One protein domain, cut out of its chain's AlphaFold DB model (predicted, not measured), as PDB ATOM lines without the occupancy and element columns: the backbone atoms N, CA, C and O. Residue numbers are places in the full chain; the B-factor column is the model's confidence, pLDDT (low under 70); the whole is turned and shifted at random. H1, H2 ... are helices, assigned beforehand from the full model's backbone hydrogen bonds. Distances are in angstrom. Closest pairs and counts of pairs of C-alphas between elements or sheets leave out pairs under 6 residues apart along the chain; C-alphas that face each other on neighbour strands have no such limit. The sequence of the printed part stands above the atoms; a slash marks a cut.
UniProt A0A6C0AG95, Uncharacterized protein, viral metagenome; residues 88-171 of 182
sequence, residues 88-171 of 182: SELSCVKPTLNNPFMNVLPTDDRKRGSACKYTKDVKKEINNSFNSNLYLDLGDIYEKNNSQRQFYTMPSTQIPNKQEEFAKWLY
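Overview. This is residues 88 to 171 of the 182 residues of an uncharacterized protein of viral metagenome (UniProt A0A6C0AG95). This domain has little regular structure: a loose, elongated body of winding loops with one short helix, H1, in it, and a second short helix, H2, sticking out at one end. The stretch of residues 131 to 162 swings out to the end opposite H2, near Leu 138, and comes back along the length to H2. The printed part has 84 residues with two named helices, H1 then H2, and no named strand; the class is all helix, with only 20 residues in named elements. It is loose, with a radius of gyration of the C-alphas of 15.3 A and spans of 50 by 27 by 26 A.

Arrangement. H1, residues 120 to 130, and H2, residues 163 to 171, are apart. H2 stands free. In both, every O i to N i+4 pair is within hydrogen-bond range.

Along the chain. Residues 88 to 119 hold no named element. H1 begins at C-alpha 120 (43.505, -8.479, 18.544) and is 15.3 A long. H2, 12.2 A long, ends at C-alpha 171 (59.892, -36.768, 14.290).

Size, cuts and confidence. The C-alphas farthest apart, of Leu 138 and Tyr 171, are 51.5 A apart. The link from H1 to H2, 32 residues, is long. The printed part has no cut. Residues 88 to 90 have pLDDT under 70.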
ATOM      1  N   SER A  88      37.913 -22.396  11.477       46.38
ATOM      2  CA  SER A  88      37.654 -23.491  12.387       46.38
ATOM      3  C   SER A  88      37.233 -22.787  13.671       46.38
ATOM      4  O   SER A  88      38.064 -22.153  14.331       46.38
ATOM      5  N   GLU A  89      35.946 -22.826  13.996       50.62
ATOM      6  CA  GLU A  89      35.487 -22.677  15.371       50.62
ATOM      7  C   GLU A  89      36.099 -23.833  16.170       50.62
ATOM      8  O   GLU A  89      35.442 -24.791  16.561       50.62
ATOM      9  N   LEU A  90      37.419 -23.782  16.361       57.03
ATOM     10  CA  LEU A  90      38.080 -24.545  17.387       57.03
ATOM     11  C   LEU A  90      37.450 -24.010  18.665       57.03
ATOM     12  O   LEU A  90      37.557 -22.812  18.942       57.03
ATOM     13  N   SER A  91      36.747 -24.870  19.393       71.56
ATOM     14  CA  SER A  91      36.189 -24.570  20.705       71.56
ATOM     15  C   SER A  91      37.338 -24.219  21.655       71.56
ATOM     16  O   SER A  91      37.898 -25.060  22.354       71.56
ATOM     17  N   CYS A  92      37.760 -22.959  21.606       86.06
ATOM     18  CA  CYS A  92      38.879 -22.452  22.369       86.06
ATOM     19  C   CYS A  92      38.380 -21.807  23.656       86.06
ATOM     20  O   CYS A  92      37.306 -21.201  23.703       86.06
ATOM     21  N   VAL A  93      39.163 -21.950  24.721       89.44
ATOM     22  CA  VAL A  93      38.827 -21.345  26.007       89.44
ATOM     23  C   VAL A  93      39.158 -19.860  25.951       89.44
ATOM     24  O   VAL A  93      40.305 -19.499  25.688       89.44
ATOM     25  N   LYS A  94      38.147 -19.017  26.182       91.31
ATOM     26  CA  LYS A  94      38.259 -17.554  26.175       91.31
ATOM     27  C   LYS A  94      38.700 -16.996  27.537       91.31
ATOM     28  O   LYS A  94      38.507 -17.670  28.556       91.31
ATOM     29  N   PRO A  95      39.261 -15.774  27.573       92.88
ATOM     30  CA  PRO A  95      39.540 -15.055  28.813       92.88
ATOM     31  C   PRO A  95      38.278 -14.880  29.658       92.88
ATOM     32  O   PRO A  95      37.197 -14.604  29.139       92.88
ATOM     33  N   THR A  96      38.414 -15.018  30.973       92.50
ATOM     34  CA  THR A  96      37.337 -14.736  31.938       92.50
ATOM     35  C   THR A  96      37.879 -13.871  33.068       92.50
ATOM     36  O   THR A  96      39.089 -13.820  33.270       92.50
ATOM     37  N   LEU A  97      37.003 -13.233  33.850       92.44
ATOM     38  CA  LEU A  97      37.415 -12.424  35.008       92.44
ATOM     39  C   LEU A  97      38.264 -13.227  36.010       92.44
ATOM     40  O   LEU A  97      39.266 -12.732  36.510       92.44
ATOM     41  N   ASN A  98      37.905 -14.493  36.244       91.50
ATOM     42  CA  ASN A  98      38.621 -15.372  37.174       91.50
ATOM     43  C   ASN A  98      39.904 -15.972  36.574       91.50
ATOM     44  O   ASN A  98      40.773 -16.434  37.310       91.50
ATOM     45  N   ASN A  99      40.028 -16.001  35.244       93.19
ATOM     46  CA  ASN A  99      41.208 -16.501  34.543       93.19
ATOM     47  C   ASN A  99      41.485 -15.652  33.285       93.19
ATOM     48  O   ASN A  99      41.188 -16.094  32.164       93.19
ATOM     49  N   PRO A 100      42.042 -14.434  33.449       93.62
ATOM     50  CA  PRO A 100      42.272 -13.508  32.339       93.62
ATOM     51  C   PRO A 100      43.229 -14.072  31.292       93.62
ATOM     52  O   PRO A 100      43.061 -13.838  30.103       93.62
ATOM     53  N   PHE A 101      44.214 -14.860  31.721       94.06
ATOM     54  CA  PHE A 101      45.247 -15.415  30.847       94.06
ATOM     55  C   PHE A 101      44.941 -16.835  30.380       94.06
ATOM     56  O   PHE A 101      45.803 -17.456  29.785       94.06
ATOM     57  N   MET A 102      43.751 -17.382  30.637       94.38
ATOM     58  CA  MET A 102      43.354 -18.719  30.165       94.38
ATOM     59  C   MET A 102      44.335 -19.850  30.553       94.38
ATOM     60  O   MET A 102      44.323 -20.917  29.929       94.38
ATOM     61  N   ASN A 103      45.170 -19.637  31.575       94.19
ATOM     62  CA  ASN A 103      46.144 -20.614  32.047       94.19
ATOM     63  C   ASN A 103      45.423 -21.781  32.713       94.19
ATOM     64  O   ASN A 103      44.345 -21.601  33.275       94.19
ATOM     65  N   VAL A 104      46.013 -22.974  32.653       93.12
ATOM     66  CA  VAL A 104      45.452 -24.135  33.346       93.12
ATOM     67  C   VAL A 104      45.514 -23.890  34.848       93.12
ATOM     68  O   VAL A 104      46.592 -23.668  35.399       93.12
ATOM     69  N   LEU A 105      44.357 -23.941  35.500       92.25
ATOM     70  CA  LEU A 105      44.240 -23.857  36.946       92.25
ATOM     71  C   LEU A 105      44.062 -25.259  37.544       92.25
ATOM     72  O   LEU A 105      43.466 -26.127  36.907       92.25
ATOM     73  N   PRO A 106      44.497 -25.500  38.794       90.25
ATOM     74  CA  PRO A 106      44.256 -26.776  39.475       90.25
ATOM     75  C   PRO A 106      42.770 -27.139  39.622       90.25
ATOM     76  O   PRO A 106      42.436 -28.303  39.821       90.25
ATOM     77  N   THR A 107      41.887 -26.142  39.545       92.25
ATOM     78  CA  THR A 107      40.428 -26.281  39.641       92.25
ATOM     79  C   THR A 107      39.743 -26.551  38.299       92.25
ATOM     80  O   THR A 107      38.530 -26.736  38.278       92.25
ATOM     81  N   ASP A 108      40.476 -26.511  37.183       89.50
ATOM     82  CA  ASP A 108      39.907 -26.747  35.857       89.50
ATOM     83  C   ASP A 108      39.529 -28.224  35.642       89.50
ATOM     84  O   ASP A 108      40.091 -29.141  36.246       89.50
ATOM     85  N   ASP A 109      38.591 -28.461  34.721       90.50
ATOM     86  CA  ASP A 109      38.231 -29.811  34.288       90.50
ATOM     87  C   ASP A 109      39.407 -30.508  33.574       90.50
ATOM     88  O   ASP A 109      40.147 -29.914  32.786       90.50
ATOM     89  N   ARG A 110      39.534 -31.820  33.787       89.12
ATOM     90  CA  ARG A 110      40.563 -32.673  33.173       89.12
ATOM     91  C   ARG A 110      40.409 -32.814  31.655       89.12
ATOM     92  O   ARG A 110      41.312 -33.345  31.019       89.12
ATOM     93  N   LYS A 111      39.281 -32.379  31.087       88.50
ATOM     94  CA  LYS A 111      39.016 -32.346  29.637       88.50
ATOM     95  C   LYS A 111      39.020 -30.928  29.051       88.50
ATOM     96  O   LYS A 111      38.476 -30.709  27.970       88.50
ATOM     97  N   ARG A 112      39.605 -29.954  29.757       87.75
ATOM     98  CA  ARG A 112      39.716 -28.563  29.298       87.75
ATOM     99  C   ARG A 112      40.381 -28.478  27.917       87.75
ATOM    100  O   ARG A 112      41.482 -28.989  27.728       87.75
ATOM    101  N   GLY A 113      39.733 -27.772  26.987       88.31
ATOM    102  CA  GLY A 113      40.258 -27.477  25.649       88.31
ATOM    103  C   GLY A 113      41.412 -26.465  25.641       88.31
ATOM    104  O   GLY A 113      41.757 -25.876  26.662       88.31
ATOM    105  N   SER A 114      42.024 -26.242  24.478       89.94
ATOM    106  CA  SER A 114      43.115 -25.267  24.332       89.94
ATOM    107  C   SER A 114      42.628 -23.820  24.457       89.94
ATOM    108  O   SER A 114      41.526 -23.492  24.015       89.94
ATOM    109  N   ALA A 115      43.469 -22.929  24.984       91.62
ATOM    110  CA  ALA A 115      43.195 -21.491  24.984       91.62
ATOM    111  C   ALA A 115      43.089 -20.919  23.559       91.62
ATOM    112  O   ALA A 115      43.656 -21.458  22.602       91.62
ATOM    113  N   CYS A 116      42.371 -19.807  23.421       90.38
ATOM    114  CA  CYS A 116      42.282 -19.092  22.154       90.38
ATOM    115  C   CYS A 116      43.637 -18.497  21.736       90.38
ATOM    116  O   CYS A 116      44.442 -18.070  22.566       90.38
ATOM    117  N   LYS A 117      43.881 -18.449  20.421       88.81
ATOM    118  CA  LYS A 117      45.062 -17.779  19.855       88.81
ATOM    119  C   LYS A 117      45.023 -16.283  20.190       88.81
ATOM    120  O   LYS A 117      43.951 -15.689  20.274       88.81
ATOM    121  N   TYR A 118      46.197 -15.663  20.307       87.81
ATOM    122  CA  TYR A 118      46.323 -14.217  20.509       87.81
ATOM    123  C   TYR A 118      45.963 -13.433  19.241       87.81
ATOM    124  O   TYR A 118      46.829 -12.978  18.497       87.81
ATOM    125  N   THR A 119      44.671 -13.256  18.995       90.50
ATOM    126  CA  THR A 119      44.136 -12.253  18.067       90.50
ATOM    127  C   THR A 119      43.932 -10.912  18.776       90.50
ATOM    128  O   THR A 119      43.953 -10.825  20.006       90.50
ATOM    129  N   LYS A 120      43.739  -9.832  18.000       89.56
ATOM    130  CA  LYS A 120      43.505  -8.479  18.544       89.56
ATOM    131  C   LYS A 120      42.317  -8.444  19.515       89.56
ATOM    132  O   LYS A 120      42.403  -7.774  20.541       89.56
ATOM    133  N   ASP A 121      41.268  -9.205  19.219       90.50
ATOM    134  CA  ASP A 121      40.052  -9.268  20.034       90.50
ATOM    135  C   ASP A 121      40.308  -9.964  21.374       90.50
ATOM    136  O   ASP A 121      40.041  -9.392  22.427       90.50
ATOM    137  N   VAL A 122      40.951 -11.137  21.344       90.75
ATOM    138  CA  VAL A 122      41.332 -11.878  22.557       90.75
ATOM    139  C   VAL A 122      42.278 -11.046  23.423       90.75
ATOM    140  O   VAL A 122      42.106 -10.985  24.634       90.75
ATOM    141  N   LYS A 123      43.236 -10.319  22.829       92.31
ATOM    142  CA  LYS A 123      44.123  -9.413  23.579       92.31
ATOM    143  C   LYS A 123      43.339  -8.327  24.326       92.31
ATOM    144  O   LYS A 123      43.673  -8.009  25.465       92.31
ATOM    145  N   LYS A 124      42.301  -7.768  23.701       92.56
ATOM    146  CA  LYS A 124      41.432  -6.772  24.338       92.56
ATOM    147  C   LYS A 124      40.639  -7.389  25.492       92.56
ATOM    148  O   LYS A 124      40.553  -6.779  26.550       92.56
ATOM    149  N   GLU A 125      40.115  -8.601  25.317       93.44
ATOM    150  CA  GLU A 125      39.418  -9.342  26.378       93.44
ATOM    151  C   GLU A 125      40.335  -9.662  27.573       93.44
ATOM    152  O   GLU A 125      39.923  -9.469  28.720       93.44
ATOM    153  N   ILE A 126      41.582 -10.081  27.318       93.62
ATOM    154  CA  ILE A 126      42.603 -10.310  28.355       93.62
ATOM    155  C   ILE A 126      42.850  -9.020  29.136       93.62
ATOM    156  O   ILE A 126      42.751  -9.033  30.359       93.62
ATOM    157  N   ASN A 127      43.123  -7.907  28.447       91.81
ATOM    158  CA  ASN A 127      43.408  -6.627  29.100       91.81
ATOM    159  C   ASN A 127      42.210  -6.123  29.914       91.81
ATOM    160  O   ASN A 127      42.384  -5.693  31.048       91.81
ATOM    161  N   ASN A 128      40.991  -6.231  29.379       92.62
ATOM    162  CA  ASN A 128      39.777  -5.844  30.100       92.62
ATOM    163  C   ASN A 128      39.568  -6.689  31.365       92.62
ATOM    164  O   ASN A 128      39.176  -6.161  32.402       92.62
ATOM    165  N   SER A 129      39.827  -7.997  31.282       93.31
ATOM    166  CA  SER A 129      39.685  -8.907  32.422       93.31
ATOM    167  C   SER A 129      40.792  -8.691  33.456       93.31
ATOM    168  O   SER A 129      40.521  -8.696  34.652       93.31
ATOM    169  N   PHE A 130      42.027  -8.453  33.009       92.50
ATOM    170  CA  PHE A 130      43.180  -8.201  33.874       92.50
ATOM    171  C   PHE A 130      43.088  -6.857  34.604       92.50
ATOM    172  O   PHE A 130      43.375  -6.785  35.793       92.50
ATOM    173  N   ASN A 131      42.627  -5.810  33.916       90.56
ATOM    174  CA  ASN A 131      42.451  -4.483  34.504       90.56
ATOM    175  C   ASN A 131      41.161  -4.371  35.346       90.56
ATOM    176  O   ASN A 131      40.859  -3.299  35.872       90.56
ATOM    177  N   SER A 132      40.386  -5.454  35.495       88.88
ATOM    178  CA  SER A 132      39.209  -5.448  36.367       88.88
ATOM    179  C   SER A 132      39.637  -5.284  37.831       88.88
ATOM    180  O   SER A 132      40.456  -6.040  38.344       88.88
ATOM    181  N   ASN A 133      39.110  -4.253  38.501       87.94
ATOM    182  CA  ASN A 133      39.484  -3.858  39.869       87.94
ATOM    183  C   ASN A 133      40.972  -3.500  40.075       87.94
ATOM    184  O   ASN A 133      41.441  -3.468  41.213       87.94
ATOM    185  N   LEU A 134      41.710  -3.201  39.002       87.88
ATOM    186  CA  LEU A 134      43.080  -2.704  39.082       87.88
ATOM    187  C   LEU A 134      43.073  -1.171  39.057       87.88
ATOM    188  O   LEU A 134      42.635  -0.558  38.082       87.88
ATOM    189  N   TYR A 135      43.567  -0.544  40.123       87.31
ATOM    190  CA  TYR A 135      43.718   0.910  40.176       87.31
ATOM    191  C   TYR A 135      44.979   1.326  39.419       87.31
ATOM    192  O   TYR A 135      46.093   1.023  39.843       87.31
ATOM    193  N   LEU A 136      44.788   2.003  38.288       84.88
ATOM    194  CA  LEU A 136      45.869   2.492  37.436       84.88
ATOM    195  C   LEU A 136      46.328   3.880  37.898       84.88
ATOM    196  O   LEU A 136      45.503   4.739  38.213       84.88
ATOM    197  N   ASP A 137      47.640   4.108  37.896       86.94
ATOM    198  CA  ASP A 137      48.210   5.444  38.061       86.94
ATOM    199  C   ASP A 137      48.068   6.238  36.751       86.94
ATOM    200  O   ASP A 137      48.416   5.748  35.677       86.94
ATOM    201  N   LEU A 138      47.592   7.484  36.838       84.44
ATOM    202  CA  LEU A 138      47.434   8.386  35.693       84.44
ATOM    203  C   LEU A 138      48.779   8.724  35.024       84.44
ATOM    204  O   LEU A 138      48.803   9.108  33.855       84.44
ATOM    205  N   GLY A 139      49.890   8.583  35.754       87.06
ATOM    206  CA  GLY A 139      51.242   8.742  35.217       87.06
ATOM    207  C   GLY A 139      51.734   7.566  34.362       87.06
ATOM    208  O   GLY A 139      52.691   7.729  33.603       87.06
ATOM    209  N   ASP A 140      51.101   6.391  34.441       84.69
ATOM    210  CA  ASP A 140      51.530   5.177  33.733       84.69
ATOM    211  C   ASP A 140      50.796   4.994  32.395       84.69
ATOM    212  O   ASP A 140      49.964   4.107  32.215       84.69
ATOM    213  N   ILE A 141      51.150   5.832  31.417       83.25
ATOM    214  CA  ILE A 141      50.560   5.830  30.063       83.25
ATOM    215  C   ILE A 141      50.805   4.500  29.320       83.25
ATOM    216  O   ILE A 141      50.051   4.133  28.421       83.25
ATOM    217  N   TYR A 142      51.877   3.784  29.668       83.94
ATOM    218  CA  TYR A 142      52.297   2.558  28.981       83.94
ATOM    219  C   TYR A 142      51.913   1.275  29.726       83.94
ATOM    220  O   TYR A 142      52.301   0.195  29.280       83.94
ATOM    221  N   GLU A 143      51.198   1.399  30.845       81.31
ATOM    222  CA  GLU A 143      50.749   0.306  31.709       81.31
ATOM    223  C   GLU A 143      51.874  -0.661  32.148       81.31
ATOM    224  O   GLU A 143      51.685  -1.872  32.291       81.31
ATOM    225  N   LYS A 144      53.091  -0.147  32.358       83.12
ATOM    226  CA  LYS A 144      54.261  -0.981  32.690       83.12
ATOM    227  C   LYS A 144      54.414  -1.238  34.184       83.12
ATOM    228  O   LYS A 144      55.064  -2.217  34.560       83.12
ATOM    229  N   ASN A 145      53.828  -0.395  35.029       86.06
ATOM    230  CA  ASN A 145      54.072  -0.414  36.470       86.06
ATOM    231  C   ASN A 145      53.247  -1.485  37.195       86.06
ATOM    232  O   ASN A 145      53.635  -1.941  38.266       86.06
ATOM    233  N   ASN A 146      52.178  -1.993  36.576       86.00
ATOM    234  CA  ASN A 146      51.297  -3.008  37.168       86.00
ATOM    235  C   ASN A 146      51.803  -4.452  37.015       86.00
ATOM    236  O   ASN A 146      51.021  -5.399  37.013       86.00
ATOM    237  N   SER A 147      53.114  -4.645  36.834       87.19
ATOM    238  CA  SER A 147      53.734  -5.968  36.659       87.19
ATOM    239  C   SER A 147      53.139  -6.811  35.521       87.19
ATOM    240  O   SER A 147      53.301  -8.028  35.509       87.19
ATOM    241  N   GLN A 148      52.524  -6.179  34.515       88.62
ATOM    242  CA  GLN A 148      51.887  -6.862  33.380       88.62
ATOM    243  C   GLN A 148      52.830  -7.841  32.668       88.62
ATOM    244  O   GLN A 148      52.411  -8.908  32.236       88.62
ATOM    245  N   ARG A 149      54.135  -7.535  32.616       89.31
ATOM    246  CA  ARG A 149      55.167  -8.417  32.039       89.31
ATOM    247  C   ARG A 149      55.279  -9.777  32.745       89.31
ATOM    248  O   ARG A 149      55.734 -10.735  32.129       89.31
ATOM    249  N   GLN A 150      54.929  -9.857  34.026       92.06
ATOM    250  CA  GLN A 150      55.013 -11.096  34.801       92.06
ATOM    251  C   GLN A 150      53.834 -12.032  34.517       92.06
ATOM    252  O   GLN A 150      53.945 -13.235  34.744       92.06
ATOM    253  N   PHE A 151      52.734 -11.502  33.979       92.00
ATOM    254  CA  PHE A 151      51.542 -12.273  33.671       92.00
ATOM    255  C   PHE A 151      51.455 -12.567  32.174       92.00
ATOM    256  O   PHE A 151      51.323 -11.679  31.334       92.00
ATOM    257  N   TYR A 152      51.536 -13.849  31.837       92.38
ATOM    258  CA  TYR A 152      51.482 -14.329  30.464       92.38
ATOM    259  C   TYR A 152      50.789 -15.691  30.401       92.38
ATOM    260  O   TYR A 152      50.631 -16.396  31.403       92.38
ATOM    261  N   THR A 153      50.352 -16.051  29.202       93.38
ATOM    262  CA  THR A 153      49.837 -17.383  28.885       93.38
ATOM    263  C   THR A 153      50.973 -18.391  28.824       93.38
ATOM    264  O   THR A 153      51.978 -18.178  28.144       93.38
ATOM    265  N   MET A 154      50.806 -19.522  29.499       92.25
ATOM    266  CA  MET A 154      51.722 -20.648  29.367       92.25
ATOM    267  C   MET A 154      51.581 -21.289  27.982       92.25
ATOM    268  O   MET A 154      50.483 -21.311  27.424       92.25
ATOM    269  N   PRO A 155      52.650 -21.888  27.431       90.31
ATOM    270  CA  PRO A 155      52.582 -22.582  26.143       90.31
ATOM    271  C   PRO A 155      51.645 -23.801  26.166       90.31
ATOM    272  O   PRO A 155      51.071 -24.159  25.140       90.31
ATOM    273  N   SER A 156      51.456 -24.430  27.330       91.31
ATOM    274  CA  SER A 156      50.517 -25.540  27.515       91.31
ATOM    275  C   SER A 156      49.270 -25.061  28.257       91.31
ATOM    276  O   SER A 156      49.325 -24.798  29.456       91.31
ATOM    277  N   THR A 157      48.144 -24.967  27.545       91.62
ATOM    278  CA  THR A 157      46.859 -24.462  28.078       91.62
ATOM    279  C   THR A 157      45.729 -25.499  28.104       91.62
ATOM    280  O   THR A 157      44.633 -25.197  28.572       91.62
ATOM    281  N   GLN A 158      45.992 -26.709  27.604       91.44
ATOM    282  CA  GLN A 158      45.028 -27.806  27.465       91.44
ATOM    283  C   GLN A 158      45.346 -28.946  28.444       91.44
ATOM    284  O   GLN A 158      46.517 -29.179  28.758       91.44
ATOM    285  N   ILE A 159      44.315 -29.685  28.873       90.12
ATOM    286  CA  ILE A 159      44.464 -30.963  29.579       90.12
ATOM    287  C   ILE A 159      43.774 -32.077  28.761       90.12
ATOM    288  O   ILE A 159      42.599 -31.927  28.419       90.12
ATOM    289  N   PRO A 160      44.454 -33.202  28.456       89.38
ATOM    290  CA  PRO A 160      45.890 -33.444  28.630       89.38
ATOM    291  C   PRO A 160      46.740 -32.536  27.724       89.38
ATOM    292  O   PRO A 160      46.234 -31.912  26.788       89.38
ATOM    293  N   ASN A 161      48.042 -32.451  28.008       89.50
ATOM    294  CA  ASN A 161      48.967 -31.720  27.147       89.50
ATOM    295  C   ASN A 161      49.078 -32.390  25.765       89.50
ATOM    296  O   ASN A 161      48.843 -33.586  25.593       89.50
ATOM    297  N   LYS A 162      49.475 -31.617  24.752       91.19
ATOM    298  CA  LYS A 162      49.548 -32.089  23.363       91.19
ATOM    299  C   LYS A 162      50.863 -32.805  23.037       91.19
ATOM    300  O   LYS A 162      51.587 -32.423  22.120       91.19
ATOM    301  N   GLN A 163      51.189 -33.843  23.803       92.31
ATOM    302  CA  GLN A 163      52.447 -34.581  23.653       92.31
ATOM    303  C   GLN A 163      52.602 -35.212  22.259       92.31
ATOM    304  O   GLN A 163      53.685 -35.164  21.683       92.31
ATOM    305  N   GLU A 164      51.525 -35.770  21.702       92.81
ATOM    306  CA  GLU A 164      51.546 -36.402  20.377       92.81
ATOM    307  C   GLU A 164      51.831 -35.389  19.259       92.81
ATOM    308  O   GLU A 164      52.629 -35.664  18.367       92.81
ATOM    309  N   GLU A 165      51.221 -34.201  19.322       90.06
ATOM    310  CA  GLU A 165      51.452 -33.129  18.344       90.06
ATOM    311  C   GLU A 165      52.915 -32.666  18.383       90.06
ATOM    312  O   GLU A 165      53.544 -32.509  17.339       90.06
ATOM    313  N   PHE A 166      53.492 -32.543  19.582       93.00
ATOM    314  CA  PHE A 166      54.906 -32.213  19.748       93.00
ATOM    315  C   PHE A 166      55.839 -33.317  19.224       93.00
ATOM    316  O   PHE A 166      56.816 -33.025  18.538       93.00
ATOM    317  N   ALA A 167      55.529 -34.589  19.491       94.38
ATOM    318  CA  ALA A 167      56.310 -35.713  18.980       94.38
ATOM    319  C   ALA A 167      56.264 -35.783  17.447       94.38
ATOM    320  O   ALA A 167      57.300 -35.958  16.809       94.38
ATOM    321  N   LYS A 168      55.085 -35.578  16.847       93.50
ATOM    322  CA  LYS A 168      54.949 -35.454  15.392       93.50
ATOM    323  C   LYS A 168      55.741 -34.258  14.876       93.50
ATOM    324  O   LYS A 168      56.458 -34.397  13.900       93.50
ATOM    325  N   TRP A 169      55.694 -33.107  15.533       92.06
ATOM    326  CA  TRP A 169      56.489 -31.954  15.110       92.06
ATOM    327  C   TRP A 169      58.003 -32.244  15.085       92.06
ATOM    328  O   TRP A 169      58.684 -31.817  14.156       92.06
ATOM    329  N   LEU A 170      58.515 -33.011  16.054       91.81
ATOM    330  CA  LEU A 170      59.929 -33.401  16.114       91.81
ATOM    331  C   LEU A 170      60.322 -34.477  15.092       91.81
ATOM    332  O   LEU A 170      61.391 -34.389  14.492       91.81
ATOM    333  N   TYR A 171      59.495 -35.515  14.942       88.25
ATOM    334  CA  TYR A 171      59.892 -36.768  14.290       88.25
ATOM    335  C   TYR A 171      59.100 -37.109  13.026       88.25
ATOM    336  O   TYR A 171      59.438 -38.076  12.353       88.25
TER     337      TYR A 171